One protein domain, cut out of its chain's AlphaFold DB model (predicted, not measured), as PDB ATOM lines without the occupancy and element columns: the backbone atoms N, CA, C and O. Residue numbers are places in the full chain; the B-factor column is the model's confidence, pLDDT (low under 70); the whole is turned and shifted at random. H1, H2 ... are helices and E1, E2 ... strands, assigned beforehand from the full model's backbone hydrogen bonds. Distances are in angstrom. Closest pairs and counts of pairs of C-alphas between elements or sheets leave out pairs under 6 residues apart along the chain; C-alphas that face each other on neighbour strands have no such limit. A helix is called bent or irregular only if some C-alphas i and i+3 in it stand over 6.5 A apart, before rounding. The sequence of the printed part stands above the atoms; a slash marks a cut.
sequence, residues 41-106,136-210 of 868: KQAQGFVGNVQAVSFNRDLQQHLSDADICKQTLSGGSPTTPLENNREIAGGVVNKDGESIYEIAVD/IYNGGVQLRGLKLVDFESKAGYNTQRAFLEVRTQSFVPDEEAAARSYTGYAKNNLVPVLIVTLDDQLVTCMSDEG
ATOM      1  N   LYS A  41      14.592  70.692 -43.580       69.75
ATOM      2  CA  LYS A  41      15.873  70.126 -43.123       69.75
ATOM      3  C   LYS A  41      15.745  69.348 -41.809       69.75
ATOM      4  O   LYS A  41      16.331  68.278 -41.679       69.75
ATOM      5  N   GLN A  42      14.964  69.848 -40.849       72.19
ATOM      6  CA  GLN A  42      14.708  69.135 -39.589       72.19
ATOM      7  C   GLN A  42      13.903  67.848 -39.805       72.19
ATOM      8  O   GLN A  42      14.251  66.813 -39.239       72.19
ATOM      9  N   ALA A  43      12.878  67.878 -40.662       72.38
ATOM     10  CA  ALA A  43      12.096  66.690 -40.996       72.38
ATOM     11  C   ALA A  43      12.946  65.625 -41.715       72.38
ATOM     12  O   ALA A  43      12.859  64.445 -41.382       72.38
ATOM     13  N   GLN A  44      13.822  66.030 -42.641       73.06
ATOM     14  CA  GLN A  44      14.747  65.117 -43.323       73.06
ATOM     15  C   GLN A  44      15.764  64.489 -42.359       73.06
ATOM     16  O   GLN A  44      15.988  63.281 -42.411       73.06
ATOM     17  N   GLY A  45      16.327  65.273 -41.432       75.50
ATOM     18  CA  GLY A  45      17.219  64.749 -40.394       75.50
ATOM     19  C   GLY A  45      16.529  63.761 -39.445       75.50
ATOM     20  O   GLY A  45      17.144  62.791 -39.003       75.50
ATOM     21  N   PHE A  46      15.240  63.965 -39.155       79.06
ATOM     22  CA  PHE A  46      14.451  63.024 -38.359       79.06
ATOM     23  C   PHE A  46      14.230  61.697 -39.095       79.06
ATOM     24  O   PHE A  46      14.492  60.638 -38.528       79.06
ATOM     25  N   VAL A  47      13.823  61.742 -40.370       79.69
ATOM     26  CA  VAL A  47      13.613  60.532 -41.186       79.69
ATOM     27  C   VAL A  47      14.908  59.726 -41.324       79.69
ATOM     28  O   VAL A  47      14.885  58.518 -41.096       79.69
ATOM     29  N   GLY A  48      16.043  60.385 -41.586       78.88
ATOM     30  CA  GLY A  48      17.344  59.713 -41.665       78.88
ATOM     31  C   GLY A  48      17.754  59.036 -40.351       78.88
ATOM     32  O   GLY A  48      18.246  57.911 -40.362       78.88
ATOM     33  N   ASN A  49      17.481  59.665 -39.201       80.75
ATOM     34  CA  ASN A  49      17.743  59.053 -37.896       80.75
ATOM     35  C   ASN A  49      16.858  57.829 -37.630       80.75
ATOM     36  O   ASN A  49      17.364  56.818 -37.152       80.75
ATOM     37  N   VAL A  50      15.560  57.896 -37.946       83.31
ATOM     38  CA  VAL A  50      14.641  56.759 -37.769       83.31
ATOM     39  C   VAL A  50      15.058  55.581 -38.652       83.31
ATOM     40  O   VAL A  50      15.053  54.438 -38.199       83.31
ATOM     41  N   GLN A  51      15.480  55.852 -39.888       85.12
ATOM     42  CA  GLN A  51      15.963  54.821 -40.807       85.12
ATOM     43  C   GLN A  51      17.282  54.199 -40.343       85.12
ATOM     44  O   GLN A  51      17.411  52.981 -40.389       85.12
ATOM     45  N   ALA A  52      18.230  54.997 -39.841       83.12
ATOM     46  CA  ALA A  52      19.479  54.478 -39.281       83.12
ATOM     47  C   ALA A  52      19.234  53.590 -38.048       83.12
ATOM     48  O   ALA A  52      19.856  52.544 -37.911       83.12
ATOM     49  N   VAL A  53      18.290  53.965 -37.176       86.00
ATOM     50  CA  VAL A  53      17.892  53.134 -36.024       86.00
ATOM     51  C   VAL A  53      17.236  51.831 -36.481       86.00
ATOM     52  O   VAL A  53      17.547  50.775 -35.938       86.00
ATOM     53  N   SER A  54      16.359  51.883 -37.488       88.44
ATOM     54  CA  SER A  54      15.750  50.679 -38.062       88.44
ATOM     55  C   SER A  54      16.790  49.760 -38.703       88.44
ATOM     56  O   SER A  54      16.689  48.550 -38.545       88.44
ATOM     57  N   PHE A  55      17.782  50.324 -39.397       91.25
ATOM     58  CA  PHE A  55      18.879  49.566 -39.993       91.25
ATOM     59  C   PHE A  55      19.742  48.888 -38.926       91.25
ATOM     60  O   PHE A  55      20.045  47.712 -39.062       91.25
ATOM     61  N   ASN A  56      20.094  49.591 -37.843       89.25
ATOM     62  CA  ASN A  56      20.867  48.978 -36.759       89.25
ATOM     63  C   ASN A  56      20.116  47.818 -36.106       89.25
ATOM     64  O   ASN A  56      20.748  46.829 -35.773       89.25
ATOM     65  N   ARG A  57      18.791  47.925 -35.951       90.62
ATOM     66  CA  ARG A  57      17.973  46.839 -35.402       90.62
ATOM     67  C   ARG A  57      17.936  45.622 -36.323       90.62
ATOM     68  O   ARG A  57      18.083  44.506 -35.861       90.62
ATOM     69  N   ASP A  58      17.778  45.834 -37.628       92.00
ATOM     70  CA  ASP A  58      17.805  44.735 -38.603       92.00
ATOM     71  C   ASP A  58      19.189  44.065 -38.647       92.00
ATOM     72  O   ASP A  58      19.317  42.843 -38.662       92.00
ATOM     73  N   LEU A  59      20.247  44.876 -38.578       93.00
ATOM     74  CA  LEU A  59      21.624  44.405 -38.484       93.00
ATOM     75  C   LEU A  59      21.869  43.594 -37.206       93.00
ATOM     76  O   LEU A  59      22.485  42.535 -37.267       93.00
ATOM     77  N   GLN A  60      21.383  44.079 -36.065       93.31
ATOM     78  CA  GLN A  60      21.433  43.374 -34.789       93.31
ATOM     79  C   GLN A  60      20.688  42.037 -34.855       93.31
ATOM     80  O   GLN A  60      21.252  41.011 -34.477       93.31
ATOM     81  N   GLN A  61      19.487  42.026 -35.435       92.38
ATOM     82  CA  GLN A  61      18.700  40.815 -35.634       92.38
ATOM     83  C   GLN A  61      19.438  39.799 -36.517       92.38
ATOM     84  O   GLN A  61      19.477  38.616 -36.188       92.38
ATOM     85  N   HIS A  62      20.080  40.224 -37.607       93.38
ATOM     86  CA  HIS A  62      20.888  39.321 -38.431       93.38
ATOM     87  C   HIS A  62      22.127  38.794 -37.697       93.38
ATOM     88  O   HIS A  62      22.448  37.617 -37.819       93.38
ATOM     89  N   LEU A  63      22.805  39.642 -36.921       94.69
ATOM     90  CA  LEU A  63      23.983  39.258 -36.141       94.69
ATOM     91  C   LEU A  63      23.641  38.454 -34.875       94.69
ATOM     92  O   LEU A  63      24.555  37.964 -34.216       94.69
ATOM     93  N   SER A  64      22.362  38.312 -34.517       92.00
ATOM     94  CA  SER A  64      21.927  37.399 -33.449       92.00
ATOM     95  C   SER A  64      22.120  35.924 -33.833       92.00
ATOM     96  O   SER A  64      22.299  35.078 -32.962       92.00
ATOM     97  N   ASP A  65      22.161  35.621 -35.136       92.88
ATOM     98  CA  ASP A  65      22.540  34.307 -35.650       92.88
ATOM     99  C   ASP A  65      24.068  34.146 -35.594       92.88
ATOM    100  O   ASP A  65      24.827  34.919 -36.197       92.88
ATOM    101  N   ALA A  66      24.521  33.120 -34.871       91.31
ATOM    102  CA  ALA A  66      25.935  32.891 -34.623       91.31
ATOM    103  C   ALA A  66      26.744  32.600 -35.897       91.31
ATOM    104  O   ALA A  66      27.902  33.015 -35.999       91.31
ATOM    105  N   ASP A  67      26.145  31.945 -36.895       92.38
ATOM    106  CA  ASP A  67      26.815  31.642 -38.161       92.38
ATOM    107  C   ASP A  67      26.977  32.911 -39.006       92.38
ATOM    108  O   ASP A  67      28.047  33.144 -39.577       92.38
ATOM    109  N   ILE A  68      25.950  33.768 -39.046       94.50
ATOM    110  CA  ILE A  68      25.999  35.069 -39.736       94.50
ATOM    111  C   ILE A  68      27.044  35.970 -39.083       94.50
ATOM    112  O   ILE A  68      27.884  36.556 -39.776       94.50
ATOM    113  N   CYS A  69      27.032  36.060 -37.751       95.69
ATOM    114  CA  CYS A  69      28.017  36.835 -37.013       95.69
ATOM    115  C   CYS A  69      29.436  36.319 -37.292       95.69
ATOM    116  O   CYS A  69      30.328  37.099 -37.646       95.69
ATOM    117  N   LYS A  70      29.645  34.999 -37.212       94.44
ATOM    118  CA  LYS A  70      30.951  34.373 -37.436       94.44
ATOM    119  C   LYS A  70      31.470  34.595 -38.852       94.44
ATOM    120  O   LYS A  70      32.636  34.959 -39.030       94.44
ATOM    121  N   GLN A  71      30.630  34.409 -39.866       93.50
ATOM    122  CA  GLN A  71      31.009  34.651 -41.261       93.50
ATOM    123  C   GLN A  71      31.339  36.127 -41.507       93.50
ATOM    124  O   GLN A  71      32.339  36.442 -42.158       93.50
ATOM    125  N   THR A  72      30.560  37.031 -40.909       94.62
ATOM    126  CA  THR A  72      30.771  38.479 -41.001       94.62
ATOM    127  C   THR A  72      32.100  38.898 -40.366       94.62
ATOM    128  O   THR A  72      32.927  39.517 -41.033       94.62
ATOM    129  N   LEU A  73      32.369  38.518 -39.111       95.00
ATOM    130  CA  LEU A  73      33.600  38.908 -38.408       95.00
ATOM    131  C   LEU A  73      34.856  38.202 -38.945       95.00
ATOM    132  O   LEU A  73      35.946  38.780 -38.940       95.00
ATOM    133  N   SER A  74      34.746  36.966 -39.436       92.94
ATOM    134  CA  SER A  74      35.890  36.266 -40.040       92.94
ATOM    135  C   SER A  74      36.274  36.839 -41.411       92.94
ATOM    136  O   SER A  74      37.418  36.681 -41.847       92.94
ATOM    137  N   GLY A  75      35.361  37.551 -42.083       87.12
ATOM    138  CA  GLY A  75      35.563  38.028 -43.451       87.12
ATOM    139  C   GLY A  75      35.710  36.873 -44.448       87.12
ATOM    140  O   GLY A  75      36.475  36.984 -45.404       87.12
ATOM    141  N   GLY A  76      35.048  35.741 -44.178       78.31
ATOM    142  CA  GLY A  76      35.124  34.512 -44.976       78.31
ATOM    143  C   GLY A  76      36.379  33.658 -44.751       78.31
ATOM    144  O   GLY A  76      36.533  32.629 -45.408       78.31
ATOM    145  N   SER A  77      37.278  34.047 -43.837       83.94
ATOM    146  CA  SER A  77      38.474  33.272 -43.480       83.94
ATOM    147  C   SER A  77      38.527  33.019 -41.966       83.94
ATOM    148  O   SER A  77      38.924  33.919 -41.214       83.94
ATOM    149  N   PRO A  78      38.160  31.810 -41.492       77.12
ATOM    150  CA  PRO A  78      38.039  31.502 -40.063       77.12
ATOM    151  C   PRO A  78      39.373  31.534 -39.304       77.12
ATOM    152  O   PRO A  78      39.370  31.588 -38.081       77.12
ATOM    153  N   THR A  79      40.511  31.523 -40.003       84.44
ATOM    154  CA  THR A  79      41.849  31.507 -39.390       84.44
ATOM    155  C   THR A  79      42.448  32.897 -39.186       84.44
ATOM    156  O   THR A  79      43.579  33.000 -38.718       84.44
ATOM    157  N   THR A  80      41.756  33.962 -39.601       85.94
ATOM    158  CA  THR A  80      42.282  35.327 -39.475       85.94
ATOM    159  C   THR A  80      42.126  35.781 -38.024       85.94
ATOM    160  O   THR A  80      40.982  35.839 -37.566       85.94
ATOM    161  N   PRO A  81      43.220  36.105 -37.307       89.69
ATOM    162  CA  PRO A  81      43.128  36.607 -35.942       89.69
ATOM    163  C   PRO A  81      42.231  37.845 -35.879       89.69
ATOM    164  O   PRO A  81      42.256  38.697 -36.777       89.69
ATOM    165  N   LEU A  82      41.413  37.934 -34.835       93.56
ATOM    166  CA  LEU A  82      40.673  39.151 -34.538       93.56
ATOM    167  C   LEU A  82      41.613  40.173 -33.899       93.56
ATOM    168  O   LEU A  82      42.364  39.867 -32.981       93.56
ATOM    169  N   GLU A  83      41.547  41.410 -34.384       94.44
ATOM    170  CA  GLU A  83      42.304  42.532 -33.840       94.44
ATOM    171  C   GLU A  83      41.345  43.671 -33.498       94.44
ATOM    172  O   GLU A  83      40.350  43.907 -34.196       94.44
ATOM    173  N   ASN A  84      41.657  44.411 -32.432       95.25
ATOM    174  CA  ASN A  84      40.942  45.643 -32.131       95.25
ATOM    175  C   ASN A  84      41.089  46.621 -33.297       95.25
ATOM    176  O   ASN A  84      42.175  46.779 -33.848       95.25
ATOM    177  N   ASN A  85      40.026  47.349 -33.612       94.44
ATOM    178  CA  ASN A  85      39.945  48.268 -34.742       94.44
ATOM    179  C   ASN A  85      40.011  47.614 -36.132       94.44
ATOM    180  O   ASN A  85      40.170  48.346 -37.112       94.44
ATOM    181  N   ARG A  86      39.855  46.288 -36.250       94.06
ATOM    182  CA  ARG A  86      39.809  45.612 -37.553       94.06
ATOM    183  C   ARG A  86      38.605  46.085 -38.368       94.06
ATOM    184  O   ARG A  86      37.462  45.983 -37.922       94.06
ATOM    185  N   GLU A  87      38.868  46.556 -39.584       94.19
ATOM    186  CA  GLU A  87      37.837  46.863 -40.576       94.19
ATOM    187  C   GLU A  87      37.392  45.587 -41.303       94.19
ATOM    188  O   GLU A  87      38.209  44.773 -41.739       94.19
ATOM    189  N   ILE A  88      36.082  45.411 -41.446       93.44
ATOM    190  CA  ILE A  88      35.478  44.236 -42.078       93.44
ATOM    191  C   ILE A  88      35.086  44.614 -43.501       93.44
ATOM    192  O   ILE A  88      34.023  45.177 -43.722       93.44
ATOM    193  N   ALA A  89      35.936  44.309 -44.482       88.25
ATOM    194  CA  ALA A  89      35.752  44.777 -45.861       88.25
ATOM    195  C   ALA A  89      34.554  44.149 -46.610       88.25
ATOM    196  O   ALA A  89      34.063  44.737 -47.571       88.25
ATOM    197  N   GLY A  90      34.084  42.966 -46.195       87.75
ATOM    198  CA  GLY A  90      33.038  42.208 -46.900       87.75
ATOM    199  C   GLY A  90      31.598  42.658 -46.626       87.75
ATOM    200  O   GLY A  90      30.676  42.168 -47.274       87.75
ATOM    201  N   GLY A  91      31.393  43.578 -45.677       92.75
ATOM    202  CA  GLY A  91      30.058  43.867 -45.156       92.75
ATOM    203  C   GLY A  91      29.509  42.713 -44.313       92.75
ATOM    204  O   GLY A  91      30.281  41.962 -43.721       92.75
ATOM    205  N   VAL A  92      28.185  42.588 -44.242       93.50
ATOM    206  CA  VAL A  92      27.507  41.491 -43.531       93.50
ATOM    207  C   VAL A  92      27.133  40.412 -44.522       93.50
ATOM    208  O   VAL A  92      26.526  40.704 -45.553       93.50
ATOM    209  N   VAL A  93      27.474  39.169 -44.202       93.81
ATOM    210  CA  VAL A  93      27.247  38.001 -45.058       93.81
ATOM    211  C   VAL A  93      26.356  36.989 -44.350       93.81
ATOM    212  O   VAL A  93      26.412  36.852 -43.134       93.81
ATOM    213  N   ASN A  94      25.521  36.279 -45.105       93.81
ATOM    214  CA  ASN A  94      24.710  35.187 -44.583       93.81
ATOM    215  C   ASN A  94      25.584  33.954 -44.276       93.81
ATOM    216  O   ASN A  94      26.785  33.925 -44.552       93.81
ATOM    217  N   LYS A  95      24.965  32.901 -43.736       92.31
ATOM    218  CA  LYS A  95      25.629  31.620 -43.435       92.31
ATOM    219  C   LYS A  95      26.340  30.976 -44.637       92.31
ATOM    220  O   LYS A  95      27.331  30.271 -44.457       92.31
ATOM    221  N   ASP A  96      25.857  31.244 -45.852       91.88
ATOM    222  CA  ASP A  96      26.398  30.727 -47.111       91.88
ATOM    223  C   ASP A  96      27.535  31.615 -47.672       91.88
ATOM    224  O   ASP A  96      28.135  31.290 -48.699       91.88
ATOM    225  N   GLY A  97      27.865  32.722 -46.992       90.50
ATOM    226  CA  GLY A  97      28.890  33.688 -47.395       90.50
ATOM    227  C   GLY A  97      28.417  34.717 -48.428       90.50
ATOM    228  O   GLY A  97      29.231  35.481 -48.948       90.50
ATOM    229  N   GLU A  98      27.123  34.761 -48.746       92.50
ATOM    230  CA  GLU A  98      26.551  35.762 -49.649       92.50
ATOM    231  C   GLU A  98      26.274  37.062 -48.887       92.50
ATOM    232  O   GLU A  98      25.786  37.041 -47.759       92.50
ATOM    233  N   SER A  99      26.566  38.214 -49.493       89.62
ATOM    234  CA  SER A  99      26.363  39.511 -48.838       89.62
ATOM    235  C   SER A  99      24.875  39.793 -48.592       89.62
ATOM    236  O   SER A  99      24.078  39.830 -49.529       89.62
ATOM    237  N   ILE A 100      24.514  40.009 -47.325       92.50
ATOM    238  CA  ILE A 100      23.232  40.587 -46.900       92.50
ATOM    239  C   ILE A 100      23.308  42.111 -47.044       92.50
ATOM    240  O   ILE A 100      22.400  42.733 -47.596       92.50
ATOM    241  N   TYR A 101      24.419  42.702 -46.586       93.25
ATOM    242  CA  TYR A 101      24.721  44.122 -46.748       93.25
ATOM    243  C   TYR A 101      26.152  44.298 -47.239       93.25
ATOM    244  O   TYR A 101      27.099  43.920 -46.550       93.25
ATOM    245  N   GLU A 102      26.319  44.925 -48.398       91.06
ATOM    246  CA  GLU A 102      27.636  45.227 -48.952       91.06
ATOM    247  C   GLU A 102      28.099  46.617 -48.500       91.06
ATOM    248  O   GLU A 102      27.298  47.553 -48.393       91.06
ATOM    249  N   ILE A 103      29.402  46.781 -48.262       90.44
ATOM    250  CA  ILE A 103      29.967  48.101 -47.970       90.44
ATOM    251  C   ILE A 103      30.007  48.925 -49.258       90.44
ATOM    252  O   ILE A 103      30.600  48.539 -50.268       90.44
ATOM    253  N   ALA A 104      29.382  50.097 -49.222       87.25
ATOM    254  CA  ALA A 104      29.446  51.076 -50.290       87.25
ATOM    255  C   ALA A 104      30.818  51.766 -50.270       87.25
ATOM    256  O   ALA A 104      31.034  52.735 -49.538       87.25
ATOM    257  N   VAL A 105      31.742  51.262 -51.087       80.88
ATOM    258  CA  VAL A 105      33.057  51.871 -51.311       80.88
ATOM    259  C   VAL A 105      32.882  53.102 -52.204       80.88
ATOM    260  O   VAL A 105      32.477  52.972 -53.360       80.88
ATOM    261  N   ASP A 106      33.166  54.301 -51.684       71.62
ATOM    262  CA  ASP A 106      33.204  55.510 -52.514       71.62
ATOM    263  C   ASP A 106      34.417  55.437 -53.443       71.62
ATOM    264  O   ASP A 106      35.562  55.593 -53.021       71.62
ATOM    265  N   ILE A 136      21.561  49.428 -51.317       62.25
ATOM    266  CA  ILE A 136      20.719  50.392 -50.615       62.25
ATOM    267  C   ILE A 136      19.692  49.600 -49.821       62.25
ATOM    268  O   ILE A 136      18.794  48.978 -50.388       62.25
ATOM    269  N   TYR A 137      19.807  49.646 -48.495       68.38
ATOM    270  CA  TYR A 137      18.786  49.071 -47.632       68.38
ATOM    271  C   TYR A 137      17.447  49.779 -47.870       68.38
ATOM    272  O   TYR A 137      17.441  50.974 -48.176       68.38
ATOM    273  N   ASN A 138      16.326  49.072 -47.687       62.53
ATOM    274  CA  ASN A 138      14.942  49.407 -48.086       62.53
ATOM    275  C   ASN A 138      14.353  50.733 -47.518       62.53
ATOM    276  O   ASN A 138      13.149  50.976 -47.578       62.53
ATOM    277  N   GLY A 139      15.193  51.611 -46.969       66.25
ATOM    278  CA  GLY A 139      14.902  52.974 -46.542       66.25
ATOM    279  C   GLY A 139      15.905  54.031 -47.028       66.25
ATOM    280  O   GLY A 139      15.829  55.154 -46.557       66.25
ATOM    281  N   GLY A 140      16.831  53.735 -47.945       83.06
ATOM    282  CA  GLY A 140      17.800  54.735 -48.411       83.06
ATOM    283  C   GLY A 140      18.952  54.965 -47.430       83.06
ATOM    284  O   GLY A 140      19.367  56.100 -47.235       83.06
ATOM    285  N   VAL A 141      19.466  53.911 -46.797       87.06
ATOM    286  CA  VAL A 141      20.692  53.958 -45.982       87.06
ATOM    287  C   VAL A 141      21.735  53.051 -46.629       87.06
ATOM    288  O   VAL A 141      21.408  51.952 -47.077       87.06
ATOM    289  N   GLN A 142      22.973  53.529 -46.698       89.81
ATOM    290  CA  GLN A 142      24.141  52.794 -47.168       89.81
ATOM    291  C   GLN A 142      25.059  52.468 -45.995       89.81
ATOM    292  O   GLN A 142      25.341  53.328 -45.154       89.81
ATOM    293  N   LEU A 143      25.556  51.235 -45.970       92.25
ATOM    294  CA  LEU A 143      26.616  50.815 -45.067       92.25
ATOM    295  C   LEU A 143      27.963  51.280 -45.638       92.25
ATOM    296  O   LEU A 143      28.325  50.914 -46.750       92.25
ATOM    297  N   ARG A 144      28.694  52.116 -44.902       92.69
ATOM    298  CA  ARG A 144      29.976  52.711 -45.325       92.69
ATOM    299  C   ARG A 144      31.192  52.077 -44.670       92.69
ATOM    300  O   ARG A 144      32.295  52.226 -45.178       92.69
ATOM    301  N   GLY A 145      31.008  51.398 -43.547       93.81
ATOM    302  CA  GLY A 145      32.096  50.736 -42.849       93.81
ATOM    303  C   GLY A 145      31.582  49.906 -41.688       93.81
ATOM    304  O   GLY A 145      30.569  50.243 -41.073       93.81
ATOM    305  N   LEU A 146      32.306  48.832 -41.413       95.38
ATOM    306  CA  LEU A 146      32.143  47.984 -40.245       95.38
ATOM    307  C   LEU A 146      33.510  47.844 -39.599       95.38
ATOM    308  O   LEU A 146      34.481  47.508 -40.281       95.38
ATOM    309  N   LYS A 147      33.588  48.112 -38.303       96.06
ATOM    310  CA  LYS A 147      34.845  48.077 -37.570       96.06
ATOM    311  C   LYS A 147      34.629  47.468 -36.196       96.06
ATOM    312  O   LYS A 147      33.764  47.922 -35.459       96.06
ATOM    313  N   LEU A 148      35.399  46.445 -35.851       96.50
ATOM    314  CA  LEU A 148      35.354  45.863 -34.513       96.50
ATOM    315  C   LEU A 148      36.142  46.758 -33.551       96.50
ATOM    316  O   LEU A 148      37.306  47.046 -33.815       96.50
ATOM    317  N   VAL A 149      35.534  47.206 -32.459       97.06
ATOM    318  CA  VAL A 149      36.163  48.050 -31.432       97.06
ATOM    319  C   VAL A 149      35.974  47.440 -30.040       97.06
ATOM    320  O   VAL A 149      35.061  46.645 -29.821       97.06
ATOM    321  N   ASP A 150      36.859  47.799 -29.110       95.69
ATOM    322  CA  ASP A 150      36.928  47.283 -27.731       95.69
ATOM    323  C   ASP A 150      37.140  45.761 -27.609       95.69
ATOM    324  O   ASP A 150      36.779  45.149 -26.612       95.69
ATOM    325  N   PHE A 151      37.777  45.141 -28.606       95.69
ATOM    326  CA  PHE A 151      38.254  43.755 -28.520       95.69
ATOM    327  C   PHE A 151      39.679  43.717 -27.938       95.69
ATOM    328  O   PHE A 151      40.564  44.411 -28.438       95.69
ATOM    329  N   GLU A 152      39.936  42.905 -26.914       95.12
ATOM    330  CA  GLU A 152      41.270  42.667 -26.348       95.12
ATOM    331  C   GLU A 152      41.757  41.258 -26.724       95.12
ATOM    332  O   GLU A 152      41.109  40.260 -26.408       95.12
ATOM    333  N   SER A 153      42.899  41.171 -27.410       92.81
ATOM    334  CA  SER A 153      43.512  39.885 -27.773       92.81
ATOM    335  C   SER A 153      44.067  39.184 -26.531       92.81
ATOM    336  O   SER A 153      44.736  39.808 -25.699       92.81
ATOM    337  N   LYS A 154      43.761  37.891 -26.387       92.56
ATOM    338  CA  LYS A 154      44.222  37.035 -25.284       92.56
ATOM    339  C   LYS A 154      44.445  35.616 -25.796       92.56
ATOM    340  O   LYS A 154      43.635  35.081 -26.547       92.56
ATOM    341  N   ALA A 155      45.536  35.002 -25.343       88.62
ATOM    342  CA  ALA A 155      45.805  33.588 -25.588       88.62
ATOM    343  C   ALA A 155      44.806  32.696 -24.829       88.62
ATOM    344  O   ALA A 155      44.356  33.054 -23.738       88.62
ATOM    345  N   GLY A 156      44.513  31.519 -25.381       90.19
ATOM    346  CA  GLY A 156      43.531  30.579 -24.849       90.19
ATOM    347  C   GLY A 156      42.084  30.958 -25.169       90.19
ATOM    348  O   GLY A 156      41.819  31.761 -26.065       90.19
ATOM    349  N   TYR A 157      41.141  30.340 -24.453       89.25
ATOM    350  CA  TYR A 157      39.722  30.676 -24.563       89.25
ATOM    351  C   TYR A 157      39.449  32.023 -23.896       89.25
ATOM    352  O   TYR A 157      39.728  32.208 -22.712       89.25
ATOM    353  N   ASN A 158      38.882  32.957 -24.653       89.75
ATOM    354  CA  ASN A 158      38.499  34.271 -24.157       89.75
ATOM    355  C   ASN A 158      37.095  34.628 -24.645       89.75
ATOM    356  O   ASN A 158      36.835  34.638 -25.852       89.75
ATOM    357  N   THR A 159      36.222  34.954 -23.698       91.62
ATOM    358  CA  THR A 159      34.882  35.483 -23.944       91.62
ATOM    359  C   THR A 159      34.885  36.961 -23.596       91.62
ATOM    360  O   THR A 159      35.192  37.332 -22.465       91.62
ATOM    361  N   GLN A 160      34.516  37.813 -24.547       92.88
ATOM    362  CA  GLN A 160      34.464  39.252 -24.321       92.88
ATOM    363  C   GLN A 160      33.314  39.927 -25.057       92.88
ATOM    364  O   GLN A 160      32.938  39.544 -26.165       92.88
ATOM    365  N   ARG A 161      32.780  40.976 -24.432       92.88
ATOM    366  CA  ARG A 161      31.868  41.923 -25.070       92.88
ATOM    367  C   ARG A 161      32.702  42.948 -25.831       92.88
ATOM    368  O   ARG A 161      33.548  43.607 -25.239       92.88
ATOM    369  N   ALA A 162      32.440  43.079 -27.121       95.50
ATOM    370  CA  ALA A 162      33.023  44.092 -27.988       95.50
ATOM    371  C   ALA A 162      31.900  44.883 -28.672       95.50
ATOM    372  O   ALA A 162      30.716  44.561 -28.538       95.50
ATOM    373  N   PHE A 163      32.256  45.914 -29.432       95.81
ATOM    374  CA  PHE A 163      31.292  46.651 -30.242       95.81
ATOM    375  C   PHE A 163      31.661  46.568 -31.713       95.81
ATOM    376  O   PHE A 163      32.804  46.776 -32.109       95.81
ATOM    377  N   LEU A 164      30.667  46.317 -32.552       96.06
ATOM    378  CA  LEU A 164      30.771  46.540 -33.977       96.06
ATOM    379  C   LEU A 164      30.364  47.991 -34.255       96.06
ATOM    380  O   LEU A 164      29.199  48.363 -34.131       96.06
ATOM    381  N   GLU A 165      31.335  48.833 -34.593       96.44
ATOM    382  CA  GLU A 165      31.108  50.194 -35.057       96.44
ATOM    383  C   GLU A 165      30.617  50.160 -36.509       96.44
ATOM    384  O   GLU A 165      31.340  49.809 -37.444       96.44
ATOM    385  N   VAL A 166      29.352  50.527 -36.686       94.88
ATOM    386  CA  VAL A 166      28.624  50.511 -37.951       94.88
ATOM    387  C   VAL A 166      28.500  51.938 -38.455       94.88
ATOM    388  O   VAL A 166      27.757  52.757 -37.905       94.88
ATOM    389  N   ARG A 167      29.220  52.251 -39.530       94.06
ATOM    390  CA  ARG A 167      29.172  53.560 -40.178       94.06
ATOM    391  C   ARG A 167      28.115  53.536 -41.273       94.06
ATOM    392  O   ARG A 167      28.263  52.840 -42.272       94.06
ATOM    393  N   THR A 168      27.048  54.307 -41.097       92.88
ATOM    394  CA  THR A 168      25.911  54.385 -42.031       92.88
ATOM    395  C   THR A 168      25.782  55.783 -42.617       92.88
ATOM    396  O   THR A 168      26.064  56.762 -41.934       92.88
ATOM    397  N   GLN A 169      25.345  55.908 -43.866       89.62
ATOM    398  CA  GLN A 169      25.075  57.199 -44.506       89.62
ATOM    399  C   GLN A 169      23.718  57.151 -45.208       89.62
ATOM    400  O   GLN A 169      23.395  56.163 -45.865       89.62
ATOM    401  N   SER A 170      22.907  58.202 -45.084       84.88
ATOM    402  CA  SER A 170      21.665  58.290 -45.856       84.88
ATOM    403  C   SER A 170      21.991  58.466 -47.342       84.88
ATOM    404  O   SER A 170      22.728  59.373 -47.724       84.88
ATOM    405  N   PHE A 171      21.422  57.607 -48.179       81.38
ATOM    406  CA  PHE A 171      21.513  57.674 -49.627       81.38
ATOM    407  C   PHE A 171      20.740  58.885 -50.148       81.38
ATOM    408  O   PHE A 171      19.535  59.018 -49.919       81.38
ATOM    409  N   VAL A 172      21.428  59.755 -50.883       79.19
ATOM    410  CA  VAL A 172      20.812  60.860 -51.617       79.19
ATOM    411  C   VAL A 172      21.048  60.596 -53.107       79.19
ATOM    412  O   VAL A 172      22.198  60.628 -53.535       79.19
ATOM    413  N   PRO A 173      20.001  60.320 -53.907       70.44
ATOM    414  CA  PRO A 173      20.144  59.886 -55.303       70.44
ATOM    415  C   PRO A 173      20.652  60.968 -56.271       70.44
ATOM    416  O   PRO A 173      20.858  60.676 -57.444       70.44
ATOM    417  N   ASP A 174      20.826  62.206 -55.810       75.94
ATOM    418  CA  ASP A 174      21.238  63.342 -56.630       75.94
ATOM    419  C   ASP A 174      22.489  63.988 -56.014       75.94
ATOM    420  O   ASP A 174      22.432  64.496 -54.892       75.94
ATOM    421  N   GLU A 175      23.620  63.956 -56.729       63.66
ATOM    422  CA  GLU A 175      24.901  64.546 -56.301       63.66
ATOM    423  C   GLU A 175      24.757  66.042 -55.965       63.66
ATOM    424  O   GLU A 175      25.382  66.540 -55.023       63.66
ATOM    425  N   GLU A 176      23.875  66.759 -56.671       60.72
ATOM    426  CA  GLU A 176      23.651  68.185 -56.438       60.72
ATOM    427  C   GLU A 176      22.832  68.451 -55.165       60.72
ATOM    428  O   GLU A 176      22.969  69.509 -54.535       60.72
ATOM    429  N   ALA A 177      22.013  67.475 -54.758       60.47
ATOM    430  CA  ALA A 177      21.310  67.467 -53.481       60.47
ATOM    431  C   ALA A 177      22.201  66.937 -52.344       60.47
ATOM    432  O   ALA A 177      22.118  67.452 -51.230       60.47
ATOM    433  N   ALA A 178      23.089  65.976 -52.615       59.25
ATOM    434  CA  ALA A 178      24.033  65.423 -51.647       59.25
ATOM    435  C   ALA A 178      25.009  66.495 -51.138       59.25
ATOM    436  O   ALA A 178      25.183  66.638 -49.931       59.25
ATOM    437  N   ALA A 179      25.544  67.336 -52.033       57.28
ATOM    438  CA  ALA A 179      26.431  68.444 -51.663       57.28
ATOM    439  C   ALA A 179      25.739  69.549 -50.835       57.28
ATOM    440  O   ALA A 179      26.403  70.318 -50.137       57.28
ATOM    441  N   ARG A 180      24.405  69.654 -50.907       58.19
ATOM    442  CA  ARG A 180      23.610  70.664 -50.180       58.19
ATOM    443  C   ARG A 180      22.891  70.101 -48.954       58.19
ATOM    444  O   ARG A 180      22.344  70.878 -48.164       58.19
ATOM    445  N   SER A 181      22.867  68.781 -48.792       54.41
ATOM    446  CA  SER A 181      22.158  68.115 -47.710       54.41
ATOM    447  C   SER A 181      23.075  67.865 -46.516       54.41
ATOM    448  O   SER A 181      24.059  67.138 -46.594       54.41
ATOM    449  N   TYR A 182      22.680  68.384 -45.350       52.28
ATOM    450  CA  TYR A 182      23.269  68.010 -44.058       52.28
ATOM    451  C   TYR A 182      23.031  66.526 -43.693       52.28
ATOM    452  O   TYR A 182      23.502  66.081 -42.655       52.28
ATOM    453  N   THR A 183      22.320  65.741 -44.514       54.03
ATOM    454  CA  THR A 183      22.142  64.288 -44.317       54.03
ATOM    455  C   THR A 183      23.304  63.450 -44.857       54.03
ATOM    456  O   THR A 183      23.286  62.234 -44.709       54.03
ATOM    457  N   GLY A 184      24.313  64.075 -45.476       59.81
ATOM    458  CA  GLY A 184      25.504  63.384 -45.974       59.81
ATOM    459  C   GLY A 184      26.503  62.970 -44.886       59.81
ATOM    460  O   GLY A 184      27.477  62.295 -45.199       59.81
ATOM    461  N   TYR A 185      26.310  63.345 -43.618       70.56
ATOM    462  CA  TYR A 185      27.220  62.898 -42.564       70.56
ATOM    463  C   TYR A 185      26.981  61.426 -42.255       70.56
ATOM    464  O   TYR A 185      25.885  61.027 -41.863       70.56
ATOM    465  N   ALA A 186      28.032  60.629 -42.420       82.06
ATOM    466  CA  ALA A 186      28.020  59.260 -41.954       82.06
ATOM    467  C   ALA A 186      27.891  59.245 -40.422       82.06
ATOM    468  O   ALA A 186      28.623  59.952 -39.726       82.06
ATOM    469  N   LYS A 187      26.953  58.455 -39.907       89.12
ATOM    470  CA  LYS A 187      26.725  58.258 -38.480       89.12
ATOM    471  C   LYS A 187      27.307  56.914 -38.069       89.12
ATOM    472  O   LYS A 187      26.999  55.897 -38.692       89.12
ATOM    473  N   ASN A 188      28.112  56.930 -37.014       92.81
ATOM    474  CA  ASN A 188      28.636  55.724 -36.394       92.81
ATOM    475  C   ASN A 188      27.649  55.289 -35.312       92.81
ATOM    476  O   ASN A 188      27.246  56.098 -34.475       92.81
ATOM    477  N   ASN A 189      27.240  54.030 -35.353       93.31
ATOM    478  CA  ASN A 189      26.453  53.403 -34.303       93.31
ATOM    479  C   ASN A 189      27.236  52.205 -33.773       93.31
ATOM    480  O   ASN A 189      27.938  51.552 -34.538       93.31
ATOM    481  N   LEU A 190      27.131  51.930 -32.479       94.81
ATOM    482  CA  LEU A 190      27.791  50.789 -31.854       94.81
ATOM    483  C   LEU A 190      26.763  49.676 -31.673       94.81
ATOM    484  O   LEU A 190      25.724  49.895 -31.053       94.81
ATOM    485  N   VAL A 191      27.058  48.504 -32.227       95.00
ATOM    486  CA  VAL A 191      26.275  47.285 -32.034       95.00
ATOM    487  C   VAL A 191      27.050  46.374 -31.082       95.00
ATOM    488  O   VAL A 191      28.143  45.940 -31.446       95.00
ATOM    489  N   PRO A 192      26.554  46.109 -29.863       94.00
ATOM    490  CA  PRO A 192      27.232  45.210 -28.937       94.00
ATOM    491  C   PRO A 192      27.226  43.780 -29.484       94.00
ATOM    492  O   PRO A 192      26.197  43.280 -29.941       94.00
ATOM    493  N   VAL A 193      28.381  43.128 -29.430       95.50
ATOM    494  CA  VAL A 193      28.568  41.737 -29.842       95.50
ATOM    495  C   VAL A 193      29.325  40.985 -28.755       95.50
ATOM    496  O   VAL A 193      30.325  41.469 -28.223       95.50
ATOM    497  N   LEU A 194      28.852  39.793 -28.419       94.69
ATOM    498  CA  LEU A 194      29.572  38.842 -27.589       94.69
ATOM    499  C   LEU A 194      30.455  37.989 -28.496       94.69
ATOM    500  O   LEU A 194      29.972  37.412 -29.470       94.69
ATOM    501  N   ILE A 195      31.749  37.928 -28.197       95.31
ATOM    502  CA  ILE A 195      32.745  37.228 -29.005       95.31
ATOM    503  C   ILE A 195      33.442  36.187 -28.138       95.31
ATOM    504  O   ILE A 195      33.995  36.518 -27.091       95.31
ATOM    505  N   VAL A 196      33.456  34.942 -28.612       94.56
ATOM    506  CA  VAL A 196      34.237  33.848 -28.030       94.56
ATOM    507  C   VAL A 196      35.380  33.517 -28.980       94.56
ATOM    508  O   VAL A 196      35.167  33.216 -30.160       94.56
ATOM    509  N   THR A 197      36.602  33.566 -28.464       95.50
ATOM    510  CA  THR A 197      37.831  33.296 -29.217       95.50
ATOM    511  C   THR A 197      38.666  32.204 -28.571       95.50
ATOM    512  O   THR A 197      38.577  32.003 -27.363       95.50
ATOM    513  N   LEU A 198      39.468  31.513 -29.382       93.06
ATOM    514  CA  LEU A 198      40.544  30.622 -28.959       93.06
ATOM    515  C   LEU A 198      41.825  31.096 -29.645       93.06
ATOM    516  O   LEU A 198      41.893  31.053 -30.871       93.06
ATOM    517  N   ASP A 199      42.803  31.578 -28.878       91.75
ATOM    518  CA  ASP A 199      44.052  32.143 -29.418       91.75
ATOM    519  C   ASP A 199      43.786  33.213 -30.498       91.75
ATOM    520  O   ASP A 199      44.312  33.159 -31.611       91.75
ATOM    521  N   ASP A 200      42.886  34.152 -30.187       89.69
ATOM    522  CA  ASP A 200      42.388  35.212 -31.079       89.69
ATOM    523  C   ASP A 200      41.655  34.740 -32.350       89.69
ATOM    524  O   ASP A 200      41.224  35.565 -33.164       89.69
ATOM    525  N   GLN A 201      41.447  33.433 -32.532       91.25
ATOM    526  CA  GLN A 201      40.600  32.902 -33.596       91.25
ATOM    527  C   GLN A 201      39.141  32.893 -33.159       91.25
ATOM    528  O   GLN A 201      38.796  32.422 -32.077       91.25
ATOM    529  N   LEU A 202      38.265  33.402 -34.022       92.06
ATOM    530  CA  LEU A 202      36.836  33.469 -33.753       92.06
ATOM    531  C   LEU A 202      36.208  32.069 -33.709       92.06
ATOM    532  O   LEU A 202      36.060  31.405 -34.739       92.06
ATOM    533  N   VAL A 203      35.767  31.649 -32.524       92.75
ATOM    534  CA  VAL A 203      35.044  30.386 -32.335       92.75
ATOM    535  C   VAL A 203      33.567  30.595 -32.646       92.75
ATOM    536  O   VAL A 203      33.021  29.913 -33.519       92.75
ATOM    537  N   THR A 204      32.946  31.568 -31.978       93.56
ATOM    538  CA  THR A 204      31.549  31.971 -32.169       93.56
ATOM    539  C   THR A 204      31.363  33.442 -31.791       93.56
ATOM    540  O   THR A 204      32.165  34.004 -31.042       93.56
ATOM    541  N   CYS A 205      30.323  34.082 -32.315       93.81
ATOM    542  CA  CYS A 205      29.891  35.392 -31.848       93.81
ATOM    543  C   CYS A 205      28.389  35.568 -32.026       93.81
ATOM    544  O   CYS A 205      27.779  34.855 -32.812       93.81
ATOM    545  N   MET A 206      27.807  36.523 -31.311       91.75
ATOM    546  CA  MET A 206      26.387  36.858 -31.405       91.75
ATOM    547  C   MET A 206      26.154  38.310 -30.990       91.75
ATOM    548  O   MET A 206      26.838  38.828 -30.108       91.75
ATOM    549  N   SER A 207      25.205  38.986 -31.634       89.75
ATOM    550  CA  SER A 207      24.733  40.305 -31.203       89.75
ATOM    551  C   SER A 207      23.989  40.187 -29.876       89.75
ATOM    552  O   SER A 207      23.144  39.312 -29.718       89.75
ATOM    553  N   ASP A 208      24.274  41.097 -28.945       75.56
ATOM    554  CA  ASP A 208      23.707  41.152 -27.585       75.56
ATOM    555  C   ASP A 208      22.256  41.686 -27.584       75.56
ATOM    556  O   ASP A 208      21.900  42.574 -26.811       75.56
ATOM    557  N   GLU A 209      21.396  41.201 -28.491       62.94
ATOM    558  CA  GLU A 209      19.956  41.496 -28.437       62.94
ATOM    559  C   GLU A 209      19.279  40.679 -27.331       62.94
ATOM    560  O   GLU A 209      18.522  39.739 -27.569       62.94
ATOM    561  N   GLY A 210      19.544  41.088 -26.090       51.56
ATOM    562  CA  GLY A 210      18.800  40.675 -24.907       51.56
ATOM    563  C   GLY A 210      18.885  39.182 -24.587       51.56
ATOM    564  O   GLY A 210      19.830  38.487 -24.961       51.56
TER     565      GLY A 210
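AT A GLANCE: This is residues 41 to 106 and 136 to 210 of the 868 residues of an uncharacterized protein of Halobacteriovoraceae bacterium (UniProt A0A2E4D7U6). A long, curled sheet of four strands, bent round like part of a barrel, has the long helix H1 running slantwise over one of its faces, and the short helix H2 packs on that same face beside E5, making a corner with the end of H1. The tiny strand E1 lies outside this sheet and pairs with no named strand, though the C-alphas of Tyr 101 in E1 and Leu 143 in E2 come within 7.2 A of each other, and the tiny helix H3 is not on the sheet. The printed part has 141 residues, with three named helices and five named strands in the order H1, H2, E1, E2, E3, H3, E4, E5; the sheet runs E2, E3, E4, E5, all antiparallel, and the class is mixed, helices and strands. The whole is compact, with a radius of gyration of the C-alphas of 15.9 A, but only just elongated, with spans of 52 by 26 by 22 A.

HOW THE PARTS SIT: Begin at the strongly twisted sheet: E2, residues 141 to 149, and E3, residues 157 to 170, form a hairpin, where N 147 and O 165 are 2.9 A apart. Next, E3 and E4, residues 187 to 198, are antiparallel neighbours; look at N 164 and O 191, 2.8 A apart. E4 and E5, residues 201 to 207, form the other hairpin, with N 194 and O 206 2.8 A apart. E2 bends by 57 degrees at residue 144, and E4 by 57 degrees at residue 194. H1, residues 41 to 63, and H2, residues 66 to 74, are on the same face of the sheet, two layers in all, helices over one face. H1 has a height over the sheet of 8.4 A and lies over E3, slantwise to it at 33 degrees on the local plane, only just; the closest C-alphas of H1 and E3 are those of Gly 48 and Ser 170, 6.2 A apart. H2's closest C-alpha pair with E5 is Ala 66 and Met 206, 5.1 A. H1, with residues 62 to 63 alone, and H2 touch only at the corner, only just, with 3 pairs of C-alphas within 8 A; the closest, those of Leu 63 and Cys 69, are 4.8 A apart, and the tilt of 73 degrees is only just about perpendicular. E1, residues 99 to 101, pairs with no named strand, though residues 92 to 93 pair with it antiparallel. H3, residues 175 to 178, is not on the sheet. In H1 and H2 every O i to N i+4 pair is within hydrogen-bond range; H3 is too short for one.

IN THESE COORDINATES: Find C-alpha 41 at (15.873, 70.126, -43.123); from there H1 runs 32.7 A to C-alpha 63. E3, the longest strand, runs 39.3 A from C-alpha 157 at (39.722, 30.676, -24.563); E4 spans 32.3 A, E2 22.0 A, E5 17.7 A and H2 11.8 A. E5 ends at C-alpha 207, (24.733, 40.305, -31.203). E1 and H3 are short, 5.3 A and 4.8 A.

THE WHOLE: The C-alphas of Gly 156 and Glu 176, the two farthest apart, are 53.0 A apart. Residues 107 to 135 are not printed, and C-alphas 106 and 136 are 13.6 A apart across this cut. The link from H2 to E1 is long, 24 residues. Look for pLDDT under 70 at residue 41, residues 136 to 139, 175 to 184 and 209 to 210; the mean of the printed part is 86.1.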